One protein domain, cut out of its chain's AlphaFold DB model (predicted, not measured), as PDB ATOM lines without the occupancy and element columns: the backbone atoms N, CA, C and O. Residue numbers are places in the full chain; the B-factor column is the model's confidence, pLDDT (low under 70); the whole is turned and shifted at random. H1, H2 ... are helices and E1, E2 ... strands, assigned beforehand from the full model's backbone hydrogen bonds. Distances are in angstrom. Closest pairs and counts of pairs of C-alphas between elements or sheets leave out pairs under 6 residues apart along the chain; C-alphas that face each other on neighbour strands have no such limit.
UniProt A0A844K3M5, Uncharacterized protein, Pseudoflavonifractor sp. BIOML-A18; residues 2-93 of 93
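AT A GLANCE: This is residues 2 to 93 of the 93 residues of an uncharacterized protein of Pseudoflavonifractor sp. BIOML-A18 (UniProt A0A844K3M5). A small sheet of three antiparallel strands, E1 - E2 - E3, has helices H2 and H3 side by side over one face and its other face bare, and from this compact body the long helix H1 sticks out as a free arm with residues 2 to 23. The printed part has 92 residues with three named helices and three named strands, in the order H1 H2 E1 E2 E3 H3, of mixed class. The whole is loose, with a radius of gyration of the C-alphas of 17.6 A, and spans 62 by 24 by 19 A; the arm makes the length.

IN THESE COORDINATES: The strands are E1, residues 46 to 50, E2, residues 55 to 59, and E3, residues 66 to 70, 13.6 A long. H2 covers residues 28 to 41, 19.6 A, and H3 residues 84 to 92, 12.1 A, ending at C-alpha 92 (-32.063, -19.234, -36.001). H1, residues 2 to 25, is 35.2 A long and begins at C-alpha 2 (9.770, -51.524, -61.268).

HOW THE PARTS SIT: E1, E2 and E3 form a meander, each strand the antiparallel neighbour of the one before. In the hairpin E1 and E2, N 47 and O 57 are within hydrogen-bond range at 2.8 A; in the hairpin E2 and E3, N 58 and O 67 are at 2.9 A. H2 and H3 are on the same face of the sheet, in two layers, helices on one face of a sheet. H2 lies over E1 and E2 at a height over the sheet of 9.9 A, and H3 over E2 at 9.2 A; both run along the strands. H2, with residues 35 to 39 alone, touches H3 at a shallow tilt of 30 degrees, the same way; their closest C-alphas, of Ala 35 and Ile 84, are 6.7 A apart. H1 is not on the sheet and meets H2 only through their link. In H1, H2 and H3 every O i to N i+4 pair is within hydrogen-bond range.

THE WHOLE: The C-alphas farthest apart, of Glu 2 and Ser 62, are 62.2 A apart. Without residues 2 to 23 the body spans 34 by 24 by 19 A. The printed part has no cut. The link from E3 to H3, residues 71 to 83, is long, and its residues 75 to 76 pair antiparallel with residues 69 to 70 of E3. Mean pLDDT of the printed part is 92.4; residues 2 to 4 are under 70.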
ATOM      1  N   GLU A   2      10.853 -51.558 -62.273       61.53
ATOM      2  CA  GLU A   2       9.770 -51.524 -61.268       61.53
ATOM      3  C   GLU A   2       9.600 -50.172 -60.536       61.53
ATOM      4  O   GLU A   2       8.489 -49.787 -60.182       61.53
ATOM      5  N   GLN A   3      10.686 -49.411 -60.354       64.75
ATOM      6  CA  GLN A   3      10.655 -48.109 -59.676       64.75
ATOM      7  C   GLN A   3      10.052 -46.989 -60.547       64.75
ATOM      8  O   GLN A   3       9.238 -46.221 -60.052       64.75
ATOM      9  N   MET A   4      10.336 -46.972 -61.859       64.12
ATOM     10  CA  MET A   4       9.752 -45.993 -62.797       64.12
ATOM     11  C   MET A   4       8.231 -46.166 -62.938       64.12
ATOM     12  O   MET A   4       7.502 -45.183 -62.926       64.12
ATOM     13  N   ALA A   5       7.738 -47.410 -62.975       70.56
ATOM     14  CA  ALA A   5       6.300 -47.692 -63.034       70.56
ATOM     15  C   ALA A   5       5.554 -47.263 -61.753       70.56
ATOM     16  O   ALA A   5       4.392 -46.861 -61.803       70.56
ATOM     17  N   ARG A   6       6.222 -47.328 -60.592       73.06
ATOM     18  CA  ARG A   6       5.685 -46.814 -59.325       73.06
ATOM     19  C   ARG A   6       5.591 -45.288 -59.350       73.06
ATOM     20  O   ARG A   6       4.579 -44.753 -58.907       73.06
ATOM     21  N   ASP A   7       6.611 -44.612 -59.866       81.38
ATOM     22  CA  ASP A   7       6.655 -43.148 -59.922       81.38
ATOM     23  C   ASP A   7       5.600 -42.588 -60.891       81.38
ATOM     24  O   ASP A   7       4.831 -41.708 -60.506       81.38
ATOM     25  N   GLU A   8       5.449 -43.184 -62.079       84.75
ATOM     26  CA  GLU A   8       4.386 -42.834 -63.037       84.75
ATOM     27  C   GLU A   8       2.980 -43.005 -62.438       84.75
ATOM     28  O   GLU A   8       2.111 -42.146 -62.602       84.75
ATOM     29  N   PHE A   9       2.754 -44.089 -61.687       86.44
ATOM     30  CA  PHE A   9       1.482 -44.322 -61.006       86.44
ATOM     31  C   PHE A   9       1.201 -43.270 -59.922       86.44
ATOM     32  O   PHE A   9       0.086 -42.746 -59.833       86.44
ATOM     33  N   TRP A  10       2.200 -42.920 -59.106       88.38
ATOM     34  CA  TRP A  10       2.048 -41.879 -58.087       88.38
ATOM     35  C   TRP A  10       1.801 -40.500 -58.689       88.38
ATOM     36  O   TRP A  10       0.994 -39.741 -58.148       88.38
ATOM     37  N   ASP A  11       2.454 -40.169 -59.798       90.75
ATOM     38  CA  ASP A  11       2.247 -38.894 -60.478       90.75
ATOM     39  C   ASP A  11       0.852 -38.809 -61.106       90.75
ATOM     40  O   ASP A  11       0.165 -37.798 -60.926       90.75
ATOM     41  N   ALA A  12       0.359 -39.899 -61.701       90.56
ATOM     42  CA  ALA A  12      -1.020 -39.982 -62.181       90.56
ATOM     43  C   ALA A  12      -2.050 -39.797 -61.045       90.56
ATOM     44  O   ALA A  12      -3.050 -39.089 -61.212       90.56
ATOM     45  N   LEU A  13      -1.803 -40.377 -59.863       92.44
ATOM     46  CA  LEU A  13      -2.660 -40.181 -58.687       92.44
ATOM     47  C   LEU A  13      -2.643 -38.732 -58.182       92.44
ATOM     48  O   LEU A  13      -3.705 -38.189 -57.860       92.44
ATOM     49  N   LYS A  14      -1.469 -38.087 -58.127       89.88
ATOM     50  CA  LYS A  14      -1.351 -36.666 -57.747       89.88
ATOM     51  C   LYS A  14      -2.117 -35.774 -58.719       89.88
ATOM     52  O   LYS A  14      -2.854 -34.892 -58.281       89.88
ATOM     53  N   GLU A  15      -1.976 -36.016 -60.019       91.81
ATOM     54  CA  GLU A  15      -2.668 -35.241 -61.047       91.81
ATOM     55  C   GLU A  15      -4.189 -35.419 -60.945       91.81
ATOM     56  O   GLU A  15      -4.937 -34.439 -60.961       91.81
ATOM     57  N   HIS A  16      -4.665 -36.652 -60.747       90.38
ATOM     58  CA  HIS A  16      -6.084 -36.919 -60.527       90.38
ATOM     59  C   HIS A  16      -6.621 -36.201 -59.278       90.38
ATOM     60  O   HIS A  16      -7.657 -35.534 -59.340       90.38
ATOM     61  N   ALA A  17      -5.899 -36.266 -58.156       89.31
ATOM     62  CA  ALA A  17      -6.269 -35.551 -56.938       89.31
ATOM     63  C   ALA A  17      -6.313 -34.027 -57.151       89.31
ATOM     64  O   ALA A  17      -7.220 -33.358 -56.644       89.31
ATOM     65  N   HIS A  18      -5.376 -33.481 -57.933       89.06
ATOM     66  CA  HIS A  18      -5.353 -32.069 -58.297       89.06
ATOM     67  C   HIS A  18      -6.571 -31.678 -59.142       89.06
ATOM     68  O   HIS A  18      -7.265 -30.724 -58.789       89.06
ATOM     69  N   ARG A  19      -6.902 -32.443 -60.193       89.75
ATOM     70  CA  ARG A  19      -8.101 -32.209 -61.020       89.75
ATOM     71  C   ARG A  19      -9.378 -32.217 -60.179       89.75
ATOM     72  O   ARG A  19     -10.140 -31.254 -60.214       89.75
ATOM     73  N   ASN A  20      -9.544 -33.213 -59.307       87.75
ATOM     74  CA  ASN A  20     -10.693 -33.294 -58.396       87.75
ATOM     75  C   ASN A  20     -10.760 -32.117 -57.406       87.75
ATOM     76  O   ASN A  20     -11.832 -31.747 -56.921       87.75
ATOM     77  N   HIS A  21      -9.617 -31.549 -57.017       84.62
ATOM     78  CA  HIS A  21      -9.593 -30.335 -56.209       84.62
ATOM     79  C   HIS A  21     -10.057 -29.123 -57.021       84.62
ATOM     80  O   HIS A  21     -10.956 -28.416 -56.563       84.62
ATOM     81  N   GLN A  22      -9.524 -28.939 -58.230       83.38
ATOM     82  CA  GLN A  22      -9.896 -27.839 -59.123       83.38
ATOM     83  C   GLN A  22     -11.386 -27.856 -59.475       83.38
ATOM     84  O   GLN A  22     -12.052 -26.833 -59.358       83.38
ATOM     85  N   GLU A  23     -11.950 -29.020 -59.799       84.25
ATOM     86  CA  GLU A  23     -13.384 -29.170 -60.095       84.25
ATOM     87  C   GLU A  23     -14.299 -28.832 -58.912       84.25
ATOM     88  O   GLU A  23     -15.454 -28.442 -59.090       84.25
ATOM     89  N   ARG A  24     -13.822 -29.008 -57.675       78.62
ATOM     90  CA  ARG A  24     -14.579 -28.590 -56.488       78.62
ATOM     91  C   ARG A  24     -14.469 -27.091 -56.272       78.62
ATOM     92  O   ARG A  24     -15.474 -26.470 -55.943       78.62
ATOM     93  N   VAL A  25     -13.273 -26.536 -56.457       77.25
ATOM     94  CA  VAL A  25     -13.015 -25.100 -56.319       77.25
ATOM     95  C   VAL A  25     -13.781 -24.304 -57.376       77.25
ATOM     96  O   VAL A  25     -14.358 -23.275 -57.040       77.25
ATOM     97  N   SER A  26     -13.890 -24.802 -58.611       79.88
ATOM     98  CA  SER A  26     -14.632 -24.127 -59.686       79.88
ATOM     99  C   SER A  26     -16.129 -23.979 -59.400       79.88
ATOM    100  O   SER A  26     -16.748 -23.047 -59.897       79.88
ATOM    101  N   LYS A  27     -16.702 -24.848 -58.554       84.19
ATOM    102  CA  LYS A  27     -18.106 -24.790 -58.105       84.19
ATOM    103  C   LYS A  27     -18.315 -23.901 -56.875       84.19
ATOM    104  O   LYS A  27     -19.446 -23.741 -56.419       84.19
ATOM    105  N   ASN A  28     -17.247 -23.368 -56.276       84.25
ATOM    106  CA  ASN A  28     -17.365 -22.521 -55.090       84.25
ATOM    107  C   ASN A  28     -18.129 -21.214 -55.342       84.25
ATOM    108  O   ASN A  28     -18.911 -20.876 -54.458       84.25
ATOM    109  N   PRO A  29     -17.989 -20.509 -56.485       90.75
ATOM    110  CA  PRO A  29     -18.762 -19.296 -56.752       90.75
ATOM    111  C   PRO A  29     -20.275 -19.510 -56.613       90.75
ATOM    112  O   PRO A  29     -20.916 -18.797 -55.843       90.75
ATOM    113  N   ASP A  30     -20.824 -20.557 -57.237       93.56
ATOM    114  CA  ASP A  30     -22.257 -20.875 -57.154       93.56
ATOM    115  C   ASP A  30     -22.686 -21.218 -55.722       93.56
ATOM    116  O   ASP A  30     -23.740 -20.801 -55.248       93.56
ATOM    117  N   ARG A  31     -21.846 -21.957 -54.987       94.44
ATOM    118  CA  ARG A  31     -22.116 -22.332 -53.588       94.44
ATOM    119  C   ARG A  31     -22.049 -21.141 -52.638       94.44
ATOM    120  O   ARG A  31     -22.791 -21.107 -51.663       94.44
ATOM    121  N   ILE A  32     -21.157 -20.192 -52.904       96.12
ATOM    122  CA  ILE A  32     -21.035 -18.930 -52.170       96.12
ATOM    123  C   ILE A  32     -22.275 -18.081 -52.426       96.12
ATOM    124  O   ILE A  32     -22.890 -17.640 -51.461       96.12
ATOM    125  N   ALA A  33     -22.673 -17.916 -53.691       97.06
ATOM    126  CA  ALA A  33     -23.886 -17.187 -54.057       97.06
ATOM    127  C   ALA A  33     -25.128 -17.805 -53.401       97.06
ATOM    128  O   ALA A  33     -25.926 -17.097 -52.791       97.06
ATOM    129  N   TYR A  34     -25.242 -19.134 -53.431       97.50
ATOM    130  CA  TYR A  34     -26.330 -19.840 -52.765       97.50
ATOM    131  C   TYR A  34     -26.305 -19.654 -51.241       97.50
ATOM    132  O   TYR A  34     -27.343 -19.390 -50.643       97.50
ATOM    133  N   ALA A  35     -25.138 -19.742 -50.593       98.06
ATOM    134  CA  ALA A  35     -25.026 -19.505 -49.153       98.06
ATOM    135  C   ALA A  35     -25.426 -18.070 -48.774       98.06
ATOM    136  O   ALA A  35     -26.186 -17.895 -47.828       98.06
ATOM    137  N   ILE A  36     -24.975 -17.071 -49.540       98.44
ATOM    138  CA  ILE A  36     -25.362 -15.662 -49.369       98.44
ATOM    139  C   ILE A  36     -26.879 -15.507 -49.474       98.44
ATOM    140  O   ILE A  36     -27.493 -14.974 -48.557       98.44
ATOM    141  N   GLN A  37     -27.494 -16.059 -50.524       98.56
ATOM    142  CA  GLN A  37     -28.946 -16.019 -50.696       98.56
ATOM    143  C   GLN A  37     -29.681 -16.619 -49.487       98.56
ATOM    144  O   GLN A  37     -30.684 -16.065 -49.042       98.56
ATOM    145  N   GLN A  38     -29.202 -17.745 -48.947       98.56
ATOM    146  CA  GLN A  38     -29.787 -18.354 -47.750       98.56
ATOM    147  C   GLN A  38     -29.610 -17.461 -46.517       98.56
ATOM    148  O   GLN A  38     -30.565 -17.272 -45.768       98.56
ATOM    149  N   PHE A  39     -28.431 -16.871 -46.313       98.44
ATOM    150  CA  PHE A  39     -28.217 -15.952 -45.196       98.44
ATOM    151  C   PHE A  39     -29.131 -14.727 -45.283       98.44
ATOM    152  O   PHE A  39     -29.790 -14.395 -44.303       98.44
ATOM    153  N   GLU A  40     -29.252 -14.111 -46.457       98.31
ATOM    154  CA  GLU A  40     -30.118 -12.948 -46.679       98.31
ATOM    155  C   GLU A  40     -31.600 -13.288 -46.504       98.31
ATOM    156  O   GLU A  40     -32.313 -12.576 -45.801       98.31
ATOM    157  N   THR A  41     -32.051 -14.414 -47.068       98.44
ATOM    158  CA  THR A  41     -33.444 -14.883 -46.944       98.44
ATOM    159  C   THR A  41     -33.842 -15.085 -45.485       98.44
ATOM    160  O   THR A  41     -34.965 -14.774 -45.093       98.44
ATOM    161  N   HIS A  42     -32.917 -15.593 -44.674       98.19
ATOM    162  CA  HIS A  42     -33.150 -15.856 -43.262       98.19
ATOM    163  C   HIS A  42     -32.735 -14.687 -42.360       98.19
ATOM    164  O   HIS A  42     -32.850 -14.812 -41.146       98.19
ATOM    165  N   GLY A  43     -32.264 -13.552 -42.889       97.75
ATOM    166  CA  GLY A  43     -31.791 -12.426 -42.075       97.75
ATOM    167  C   GLY A  43     -30.653 -12.809 -41.118       97.75
ATOM    168  O   GLY A  43     -30.656 -12.402 -39.958       97.75
ATOM    169  N   ILE A  44     -29.739 -13.665 -41.572       98.38
ATOM    170  CA  ILE A  44     -28.530 -14.067 -40.852       98.38
ATOM    171  C   ILE A  44     -27.421 -13.061 -41.148       98.38
ATOM    172  O   ILE A  44     -27.109 -12.810 -42.312       98.38
ATOM    173  N   GLU A  45     -26.781 -12.532 -40.108       98.31
ATOM    174  CA  GLU A  45     -25.567 -11.736 -40.273       98.31
ATOM    175  C   GLU A  45     -24.410 -12.625 -40.751       98.31
ATOM    176  O   GLU A  45     -24.168 -13.708 -40.205       98.31
ATOM    177  N   TYR A  46     -23.681 -12.167 -41.772       98.50
ATOM    178  CA  TYR A  46     -22.570 -12.911 -42.349       98.50
ATOM    179  C   TYR A  46     -21.442 -12.005 -42.848       98.50
ATOM    180  O   TYR A  46     -21.630 -10.843 -43.199       98.50
ATOM    181  N   GLN A  47     -20.243 -12.579 -42.941       98.56
ATOM    182  CA  GLN A  47     -19.087 -11.966 -43.577       98.56
ATOM    183  C   GLN A  47     -18.286 -13.015 -44.348       98.56
ATOM    184  O   GLN A  47     -17.778 -13.980 -43.770       98.56
ATOM    185  N   LEU A  48     -18.111 -12.806 -45.653       97.62
ATOM    186  CA  LEU A  48     -17.237 -13.638 -46.480       97.62
ATOM    187  C   LEU A  48     -15.769 -13.302 -46.178       97.62
ATOM    188  O   LEU A  48     -15.283 -12.225 -46.515       97.62
ATOM    189  N   LYS A  49     -15.054 -14.224 -45.528       97.94
ATOM    190  CA  LYS A  49     -13.642 -14.063 -45.144       97.94
ATOM    191  C   LYS A  49     -12.677 -14.536 -46.216       97.94
ATOM    192  O   LYS A  49     -11.596 -13.974 -46.353       97.94
ATOM    193  N   ASN A  50     -13.040 -15.589 -46.944       94.25
ATOM    194  CA  ASN A  50     -12.227 -16.091 -48.043       94.25
ATOM    195  C   ASN A  50     -13.125 -16.582 -49.196       94.25
ATOM    196  O   ASN A  50     -13.739 -17.646 -49.069       94.25
ATOM    197  N   PRO A  51     -13.187 -15.848 -50.325       90.50
ATOM    198  CA  PRO A  51     -13.993 -16.230 -51.483       90.50
ATOM    199  C   PRO A  51     -13.461 -17.477 -52.200       90.50
ATOM    200  O   PRO A  51     -14.236 -18.212 -52.797       90.50
ATOM    201  N   GLN A  52     -12.164 -17.782 -52.116       86.81
ATOM    202  CA  GLN A  52     -11.589 -18.953 -52.781       86.81
ATOM    203  C   GLN A  52     -12.085 -20.263 -52.157       86.81
ATOM    204  O   GLN A  52     -12.346 -21.241 -52.858       86.81
ATOM    205  N   THR A  53     -12.234 -20.291 -50.832       87.81
ATOM    206  CA  THR A  53     -12.680 -21.478 -50.082       87.81
ATOM    207  C   THR A  53     -14.160 -21.424 -49.694       87.81
ATOM    208  O   THR A  53     -14.694 -22.405 -49.167       87.81
ATOM    209  N   GLY A  54     -14.825 -20.294 -49.952       93.69
ATOM    210  CA  GLY A  54     -16.182 -20.018 -49.490       93.69
ATOM    211  C   GLY A  54     -16.282 -19.994 -47.968       93.69
ATOM    212  O   GLY A  54     -17.226 -20.556 -47.418       93.69
ATOM    213  N   HIS A  55     -15.280 -19.425 -47.291       97.56
ATOM    214  CA  HIS A  55     -15.247 -19.317 -45.834       97.56
ATOM    215  C   HIS A  55     -16.029 -18.091 -45.360       97.56
ATOM    216  O   HIS A  55     -15.636 -16.957 -45.634       97.56
ATOM    217  N   PHE A  56     -17.087 -18.335 -44.601       98.50
ATOM    218  CA  PHE A  56     -17.937 -17.337 -43.977       98.50
ATOM    219  C   PHE A  56     -17.774 -17.344 -42.466       98.50
ATOM    220  O   PHE A  56     -17.671 -18.399 -41.842       98.50
ATOM    221  N   HIS A  57     -17.818 -16.150 -41.894       98.75
ATOM    222  CA  HIS A  57     -18.251 -15.945 -40.521       98.75
ATOM    223  C   HIS A  57     -19.747 -15.637 -40.545       98.75
ATOM    224  O   HIS A  57     -20.207 -14.934 -41.440       98.75
ATOM    225  N   CYS A  58     -20.489 -16.183 -39.596       98.00
ATOM    226  CA  CYS A  58     -21.924 -15.969 -39.441       98.00
ATOM    227  C   CYS A  58     -22.278 -16.019 -37.957       98.00
ATOM    228  O   CYS A  58     -21.610 -16.727 -37.202       98.00
ATOM    229  N   TRP A  59     -23.291 -15.266 -37.542       98.38
ATOM    230  CA  TRP A  59     -23.633 -15.093 -36.130       98.38
ATOM    231  C   TRP A  59     -25.039 -15.613 -35.848       98.38
ATOM    232  O   TRP A  59     -25.956 -15.422 -36.649       98.38
ATOM    233  N   ARG A  60     -25.193 -16.342 -34.737       98.12
ATOM    234  CA  ARG A  60     -26.504 -16.828 -34.298       98.12
ATOM    235  C   ARG A  60     -27.315 -15.652 -33.766       98.12
ATOM    236  O   ARG A  60     -26.827 -14.880 -32.954       98.12
ATOM    237  N   LYS A  61     -28.585 -15.582 -34.156       97.81
ATOM    238  CA  LYS A  61     -29.493 -14.483 -33.802       97.81
ATOM    239  C   LYS A  61     -29.754 -14.320 -32.304       97.81
ATOM    240  O   LYS A  61     -30.073 -13.225 -31.865       97.81
ATOM    241  N   SER A  62     -29.716 -15.406 -31.533       97.00
ATOM    242  CA  SER A  62     -30.123 -15.382 -30.123       97.00
ATOM    243  C   SER A  62     -29.060 -14.828 -29.176       97.00
ATOM    244  O   SER A  62     -29.408 -14.355 -28.098       97.00
ATOM    245  N   ASP A  63     -27.780 -14.969 -29.519       97.06
ATOM    246  CA  ASP A  63     -26.657 -14.744 -28.599       97.06
ATOM    247  C   ASP A  63     -25.398 -14.177 -29.277       97.06
ATOM    248  O   ASP A  63     -24.347 -14.097 -28.639       97.06
ATOM    249  N   ASP A  64     -25.478 -13.826 -30.563       96.81
ATOM    250  CA  ASP A  64     -24.357 -13.376 -31.391       96.81
ATOM    251  C   ASP A  64     -23.154 -14.336 -31.363       96.81
ATOM    252  O   ASP A  64     -22.000 -13.947 -31.579       96.81
ATOM    253  N   GLN A  65     -23.387 -15.629 -31.117       97.62
ATOM    254  CA  GLN A  65     -22.317 -16.612 -31.156       97.62
ATOM    255  C   GLN A  65     -21.785 -16.750 -32.587       97.62
ATOM    256  O   GLN A  65     -22.531 -17.019 -33.529       97.62
ATOM    257  N   LEU A  66     -20.465 -16.620 -32.740       98.12
ATOM    258  CA  LEU A  66     -19.775 -16.775 -34.018       98.12
ATOM    259  C   LEU A  66     -19.702 -18.245 -34.459       98.12
ATOM    260  O   LEU A  66     -19.168 -19.103 -33.752       98.12
ATOM    261  N   PHE A  67     -20.091 -18.493 -35.706       98.38
ATOM    262  CA  PHE A  67     -19.896 -19.739 -36.437       98.38
ATOM    263  C   PHE A  67     -19.059 -19.511 -37.697       98.38
ATOM    264  O   PHE A  67     -19.219 -18.522 -38.412       98.38
ATOM    265  N   GLN A  68     -18.174 -20.464 -37.988       98.50
ATOM    266  CA  GLN A  68     -17.387 -20.497 -39.221       98.50
ATOM    267  C   GLN A  68     -17.945 -21.569 -40.159       98.50
ATOM    268  O   GLN A  68     -18.047 -22.742 -39.782       98.50
ATOM    269  N   PHE A  69     -18.279 -21.179 -41.387       98.50
ATOM    270  CA  PHE A  69     -18.885 -22.044 -42.395       98.50
ATOM    271  C   PHE A  69     -18.090 -22.052 -43.697       98.50
ATOM    272  O   PHE A  69     -17.643 -21.012 -44.165       98.50
ATOM    273  N   TYR A  70     -17.943 -23.222 -44.315       97.12
ATOM    274  CA  TYR A  70     -17.230 -23.385 -45.583       97.12
ATOM    275  C   TYR A  70     -18.191 -23.865 -46.672       97.12
ATOM    276  O   TYR A  70     -18.402 -25.074 -46.821       97.12
ATOM    277  N   ALA A  71     -18.737 -22.942 -47.464       95.44
ATOM    278  CA  ALA A  71     -19.743 -23.216 -48.495       95.44
ATOM    279  C   ALA A  71     -19.284 -24.270 -49.516       95.44
ATOM    280  O   ALA A  71     -20.068 -25.125 -49.928       95.44
ATOM    281  N   GLY A  72     -17.989 -24.293 -49.848       90.00
ATOM    282  CA  GLY A  72     -17.419 -25.283 -50.765       90.00
ATOM    283  C   GLY A  72     -17.499 -26.734 -50.271       90.00
ATOM    284  O   GLY A  72     -17.480 -27.657 -51.080       90.00
ATOM    285  N   THR A  73     -17.601 -26.970 -48.959       92.06
ATOM    286  CA  THR A  73     -17.639 -28.332 -48.380       92.06
ATOM    287  C   THR A  73     -18.845 -28.589 -47.477       92.06
ATOM    288  O   THR A  73     -19.029 -29.713 -47.004       92.06
ATOM    289  N   GLY A  74     -19.628 -27.554 -47.175       94.94
ATOM    290  CA  GLY A  74     -20.676 -27.573 -46.161       94.94
ATOM    291  C   GLY A  74     -20.159 -27.738 -44.729       94.94
ATOM    292  O   GLY A  74     -20.954 -28.015 -43.840       94.94
ATOM    293  N   LYS A  75     -18.850 -27.641 -44.468       97.25
ATOM    294  CA  LYS A  75     -18.312 -27.810 -43.112       97.25
ATOM    295  C   LYS A  75     -18.750 -26.645 -42.222       97.25
ATOM    296  O   LYS A  75     -18.582 -25.493 -42.614       97.25
ATOM    297  N   ILE A  76     -19.220 -26.960 -41.018       98.31
ATOM    298  CA  ILE A  76     -19.410 -26.007 -39.922       98.31
ATOM    299  C   ILE A  76     -18.306 -26.287 -38.900       98.31
ATOM    300  O   ILE A  76     -18.130 -27.425 -38.461       98.31
ATOM    301  N   GLN A  77     -17.482 -25.292 -38.584       97.88
ATOM    302  CA  GLN A  77     -16.341 -25.487 -37.692       97.88
ATOM    303  C   GLN A  77     -16.818 -25.865 -36.283       97.88
ATOM    304  O   GLN A  77     -17.710 -25.230 -35.734       97.88
ATOM    305  N   GLY A  78     -16.204 -26.896 -35.698       96.94
ATOM    306  CA  GLY A  78     -16.523 -27.355 -34.341       96.94
ATOM    307  C   GLY A  78     -17.757 -28.256 -34.229       96.94
ATOM    308  O   GLY A  78     -18.009 -28.764 -33.144       96.94
ATOM    309  N   LEU A  79     -18.489 -28.511 -35.322       96.75
ATOM    310  CA  LEU A  79     -19.680 -29.364 -35.320       96.75
ATOM    311  C   LEU A  79     -19.532 -30.559 -36.269       96.75
ATOM    312  O   LEU A  79     -18.869 -30.485 -37.303       96.75
ATOM    313  N   GLN A  80     -20.202 -31.661 -35.923       95.81
ATOM    314  CA  GLN A  80     -20.361 -32.815 -36.817       95.81
ATOM    315  C   GLN A  80     -21.412 -32.550 -37.903       95.81
ATOM    316  O   GLN A  80     -21.312 -33.081 -39.009       95.81
ATOM    317  N   ALA A  81     -22.409 -31.711 -37.600       95.75
ATOM    318  CA  ALA A  81     -23.405 -31.274 -38.565       95.75
ATOM    319  C   ALA A  81     -22.751 -30.506 -39.726       95.75
ATOM    320  O   ALA A  81     -21.780 -29.765 -39.555       95.75
ATOM    321  N   ARG A  82     -23.301 -30.690 -40.928       97.50
ATOM    322  CA  ARG A  82     -22.803 -30.086 -42.169       97.50
ATOM    323  C   ARG A  82     -23.953 -29.557 -43.016       97.50
ATOM    324  O   ARG A  82     -25.077 -30.037 -42.909       97.50
ATOM    325  N   GLY A  83     -23.633 -28.644 -43.921       97.06
ATOM    326  CA  GLY A  83     -24.542 -28.087 -44.914       97.06
ATOM    327  C   GLY A  83     -25.246 -26.824 -44.432       97.06
ATOM    328  O   GLY A  83     -25.462 -26.629 -43.237       97.06
ATOM    329  N   ILE A  84     -25.614 -25.976 -45.395       97.88
ATOM    330  CA  ILE A  84     -26.219 -24.667 -45.133       97.88
ATOM    331  C   ILE A  84     -27.547 -24.788 -44.377       97.88
ATOM    332  O   ILE A  84     -27.740 -24.082 -43.404       97.88
ATOM    333  N   HIS A  85     -28.411 -25.751 -44.711       98.00
ATOM    334  CA  HIS A  85     -29.694 -25.916 -44.013       98.00
ATOM    335  C   HIS A  85     -29.541 -26.248 -42.522       98.00
ATOM    336  O   HIS A  85     -30.311 -25.763 -41.700       98.00
ATOM    337  N   ASN A  86     -28.551 -27.070 -42.160       98.19
ATOM    338  CA  ASN A  86     -28.280 -27.358 -40.752       98.19
ATOM    339  C   ASN A  86     -27.687 -26.140 -40.048       98.19
ATOM    340  O   ASN A  86     -28.051 -25.868 -38.910       98.19
ATOM    341  N   LEU A  87     -26.811 -25.395 -40.732       98.44
ATOM    342  CA  LEU A  87     -26.286 -24.142 -40.208       98.44
ATOM    343  C   LEU A  87     -27.410 -23.136 -39.937       98.44
ATOM    344  O   LEU A  87     -27.461 -22.604 -38.840       98.44
ATOM    345  N   ILE A  88     -28.329 -22.923 -40.881       98.44
ATOM    346  CA  ILE A  88     -29.453 -21.989 -40.714       98.44
ATOM    347  C   ILE A  88     -30.271 -22.333 -39.466       98.44
ATOM    348  O   ILE A  88     -30.451 -21.465 -38.624       98.44
ATOM    349  N   LYS A  89     -30.645 -23.606 -39.271       98.00
ATOM    350  CA  LYS A  89     -31.351 -24.042 -38.052       98.00
ATOM    351  C   LYS A  89     -30.596 -23.679 -36.770       98.00
ATOM    352  O   LYS A  89     -31.197 -23.227 -35.811       98.00
ATOM    353  N   ILE A  90     -29.274 -23.862 -36.761       97.56
ATOM    354  CA  ILE A  90     -28.424 -23.523 -35.609       97.56
ATOM    355  C   ILE A  90     -28.370 -22.010 -35.373       97.56
ATOM    356  O   ILE A  90     -28.261 -21.587 -34.225       97.56
ATOM    357  N   LEU A  91     -28.376 -21.207 -36.438       97.94
ATOM    358  CA  LEU A  91     -28.263 -19.750 -36.358       97.94
ATOM    359  C   LEU A  91     -29.602 -19.063 -36.052       97.94
ATOM    360  O   LEU A  91     -29.601 -17.949 -35.532       97.94
ATOM    361  N   GLU A  92     -30.725 -19.711 -36.359       96.88
ATOM    362  CA  GLU A  92     -32.063 -19.234 -36.001       96.88
ATOM    363  C   GLU A  92     -32.403 -19.465 -34.523       96.88
ATOM    364  O   GLU A  92     -33.081 -18.615 -33.947       96.88
ATOM    365  N   GLY A  93     -31.859 -20.527 -33.912       80.81
ATOM    366  CA  GLY A  93     -32.135 -20.909 -32.523       80.81
ATOM    367  C   GLY A  93     -33.209 -21.980 -32.428       80.81
ATOM    368  O   GLY A  93     -34.390 -21.652 -32.671       80.81
TER     369      GLY A  93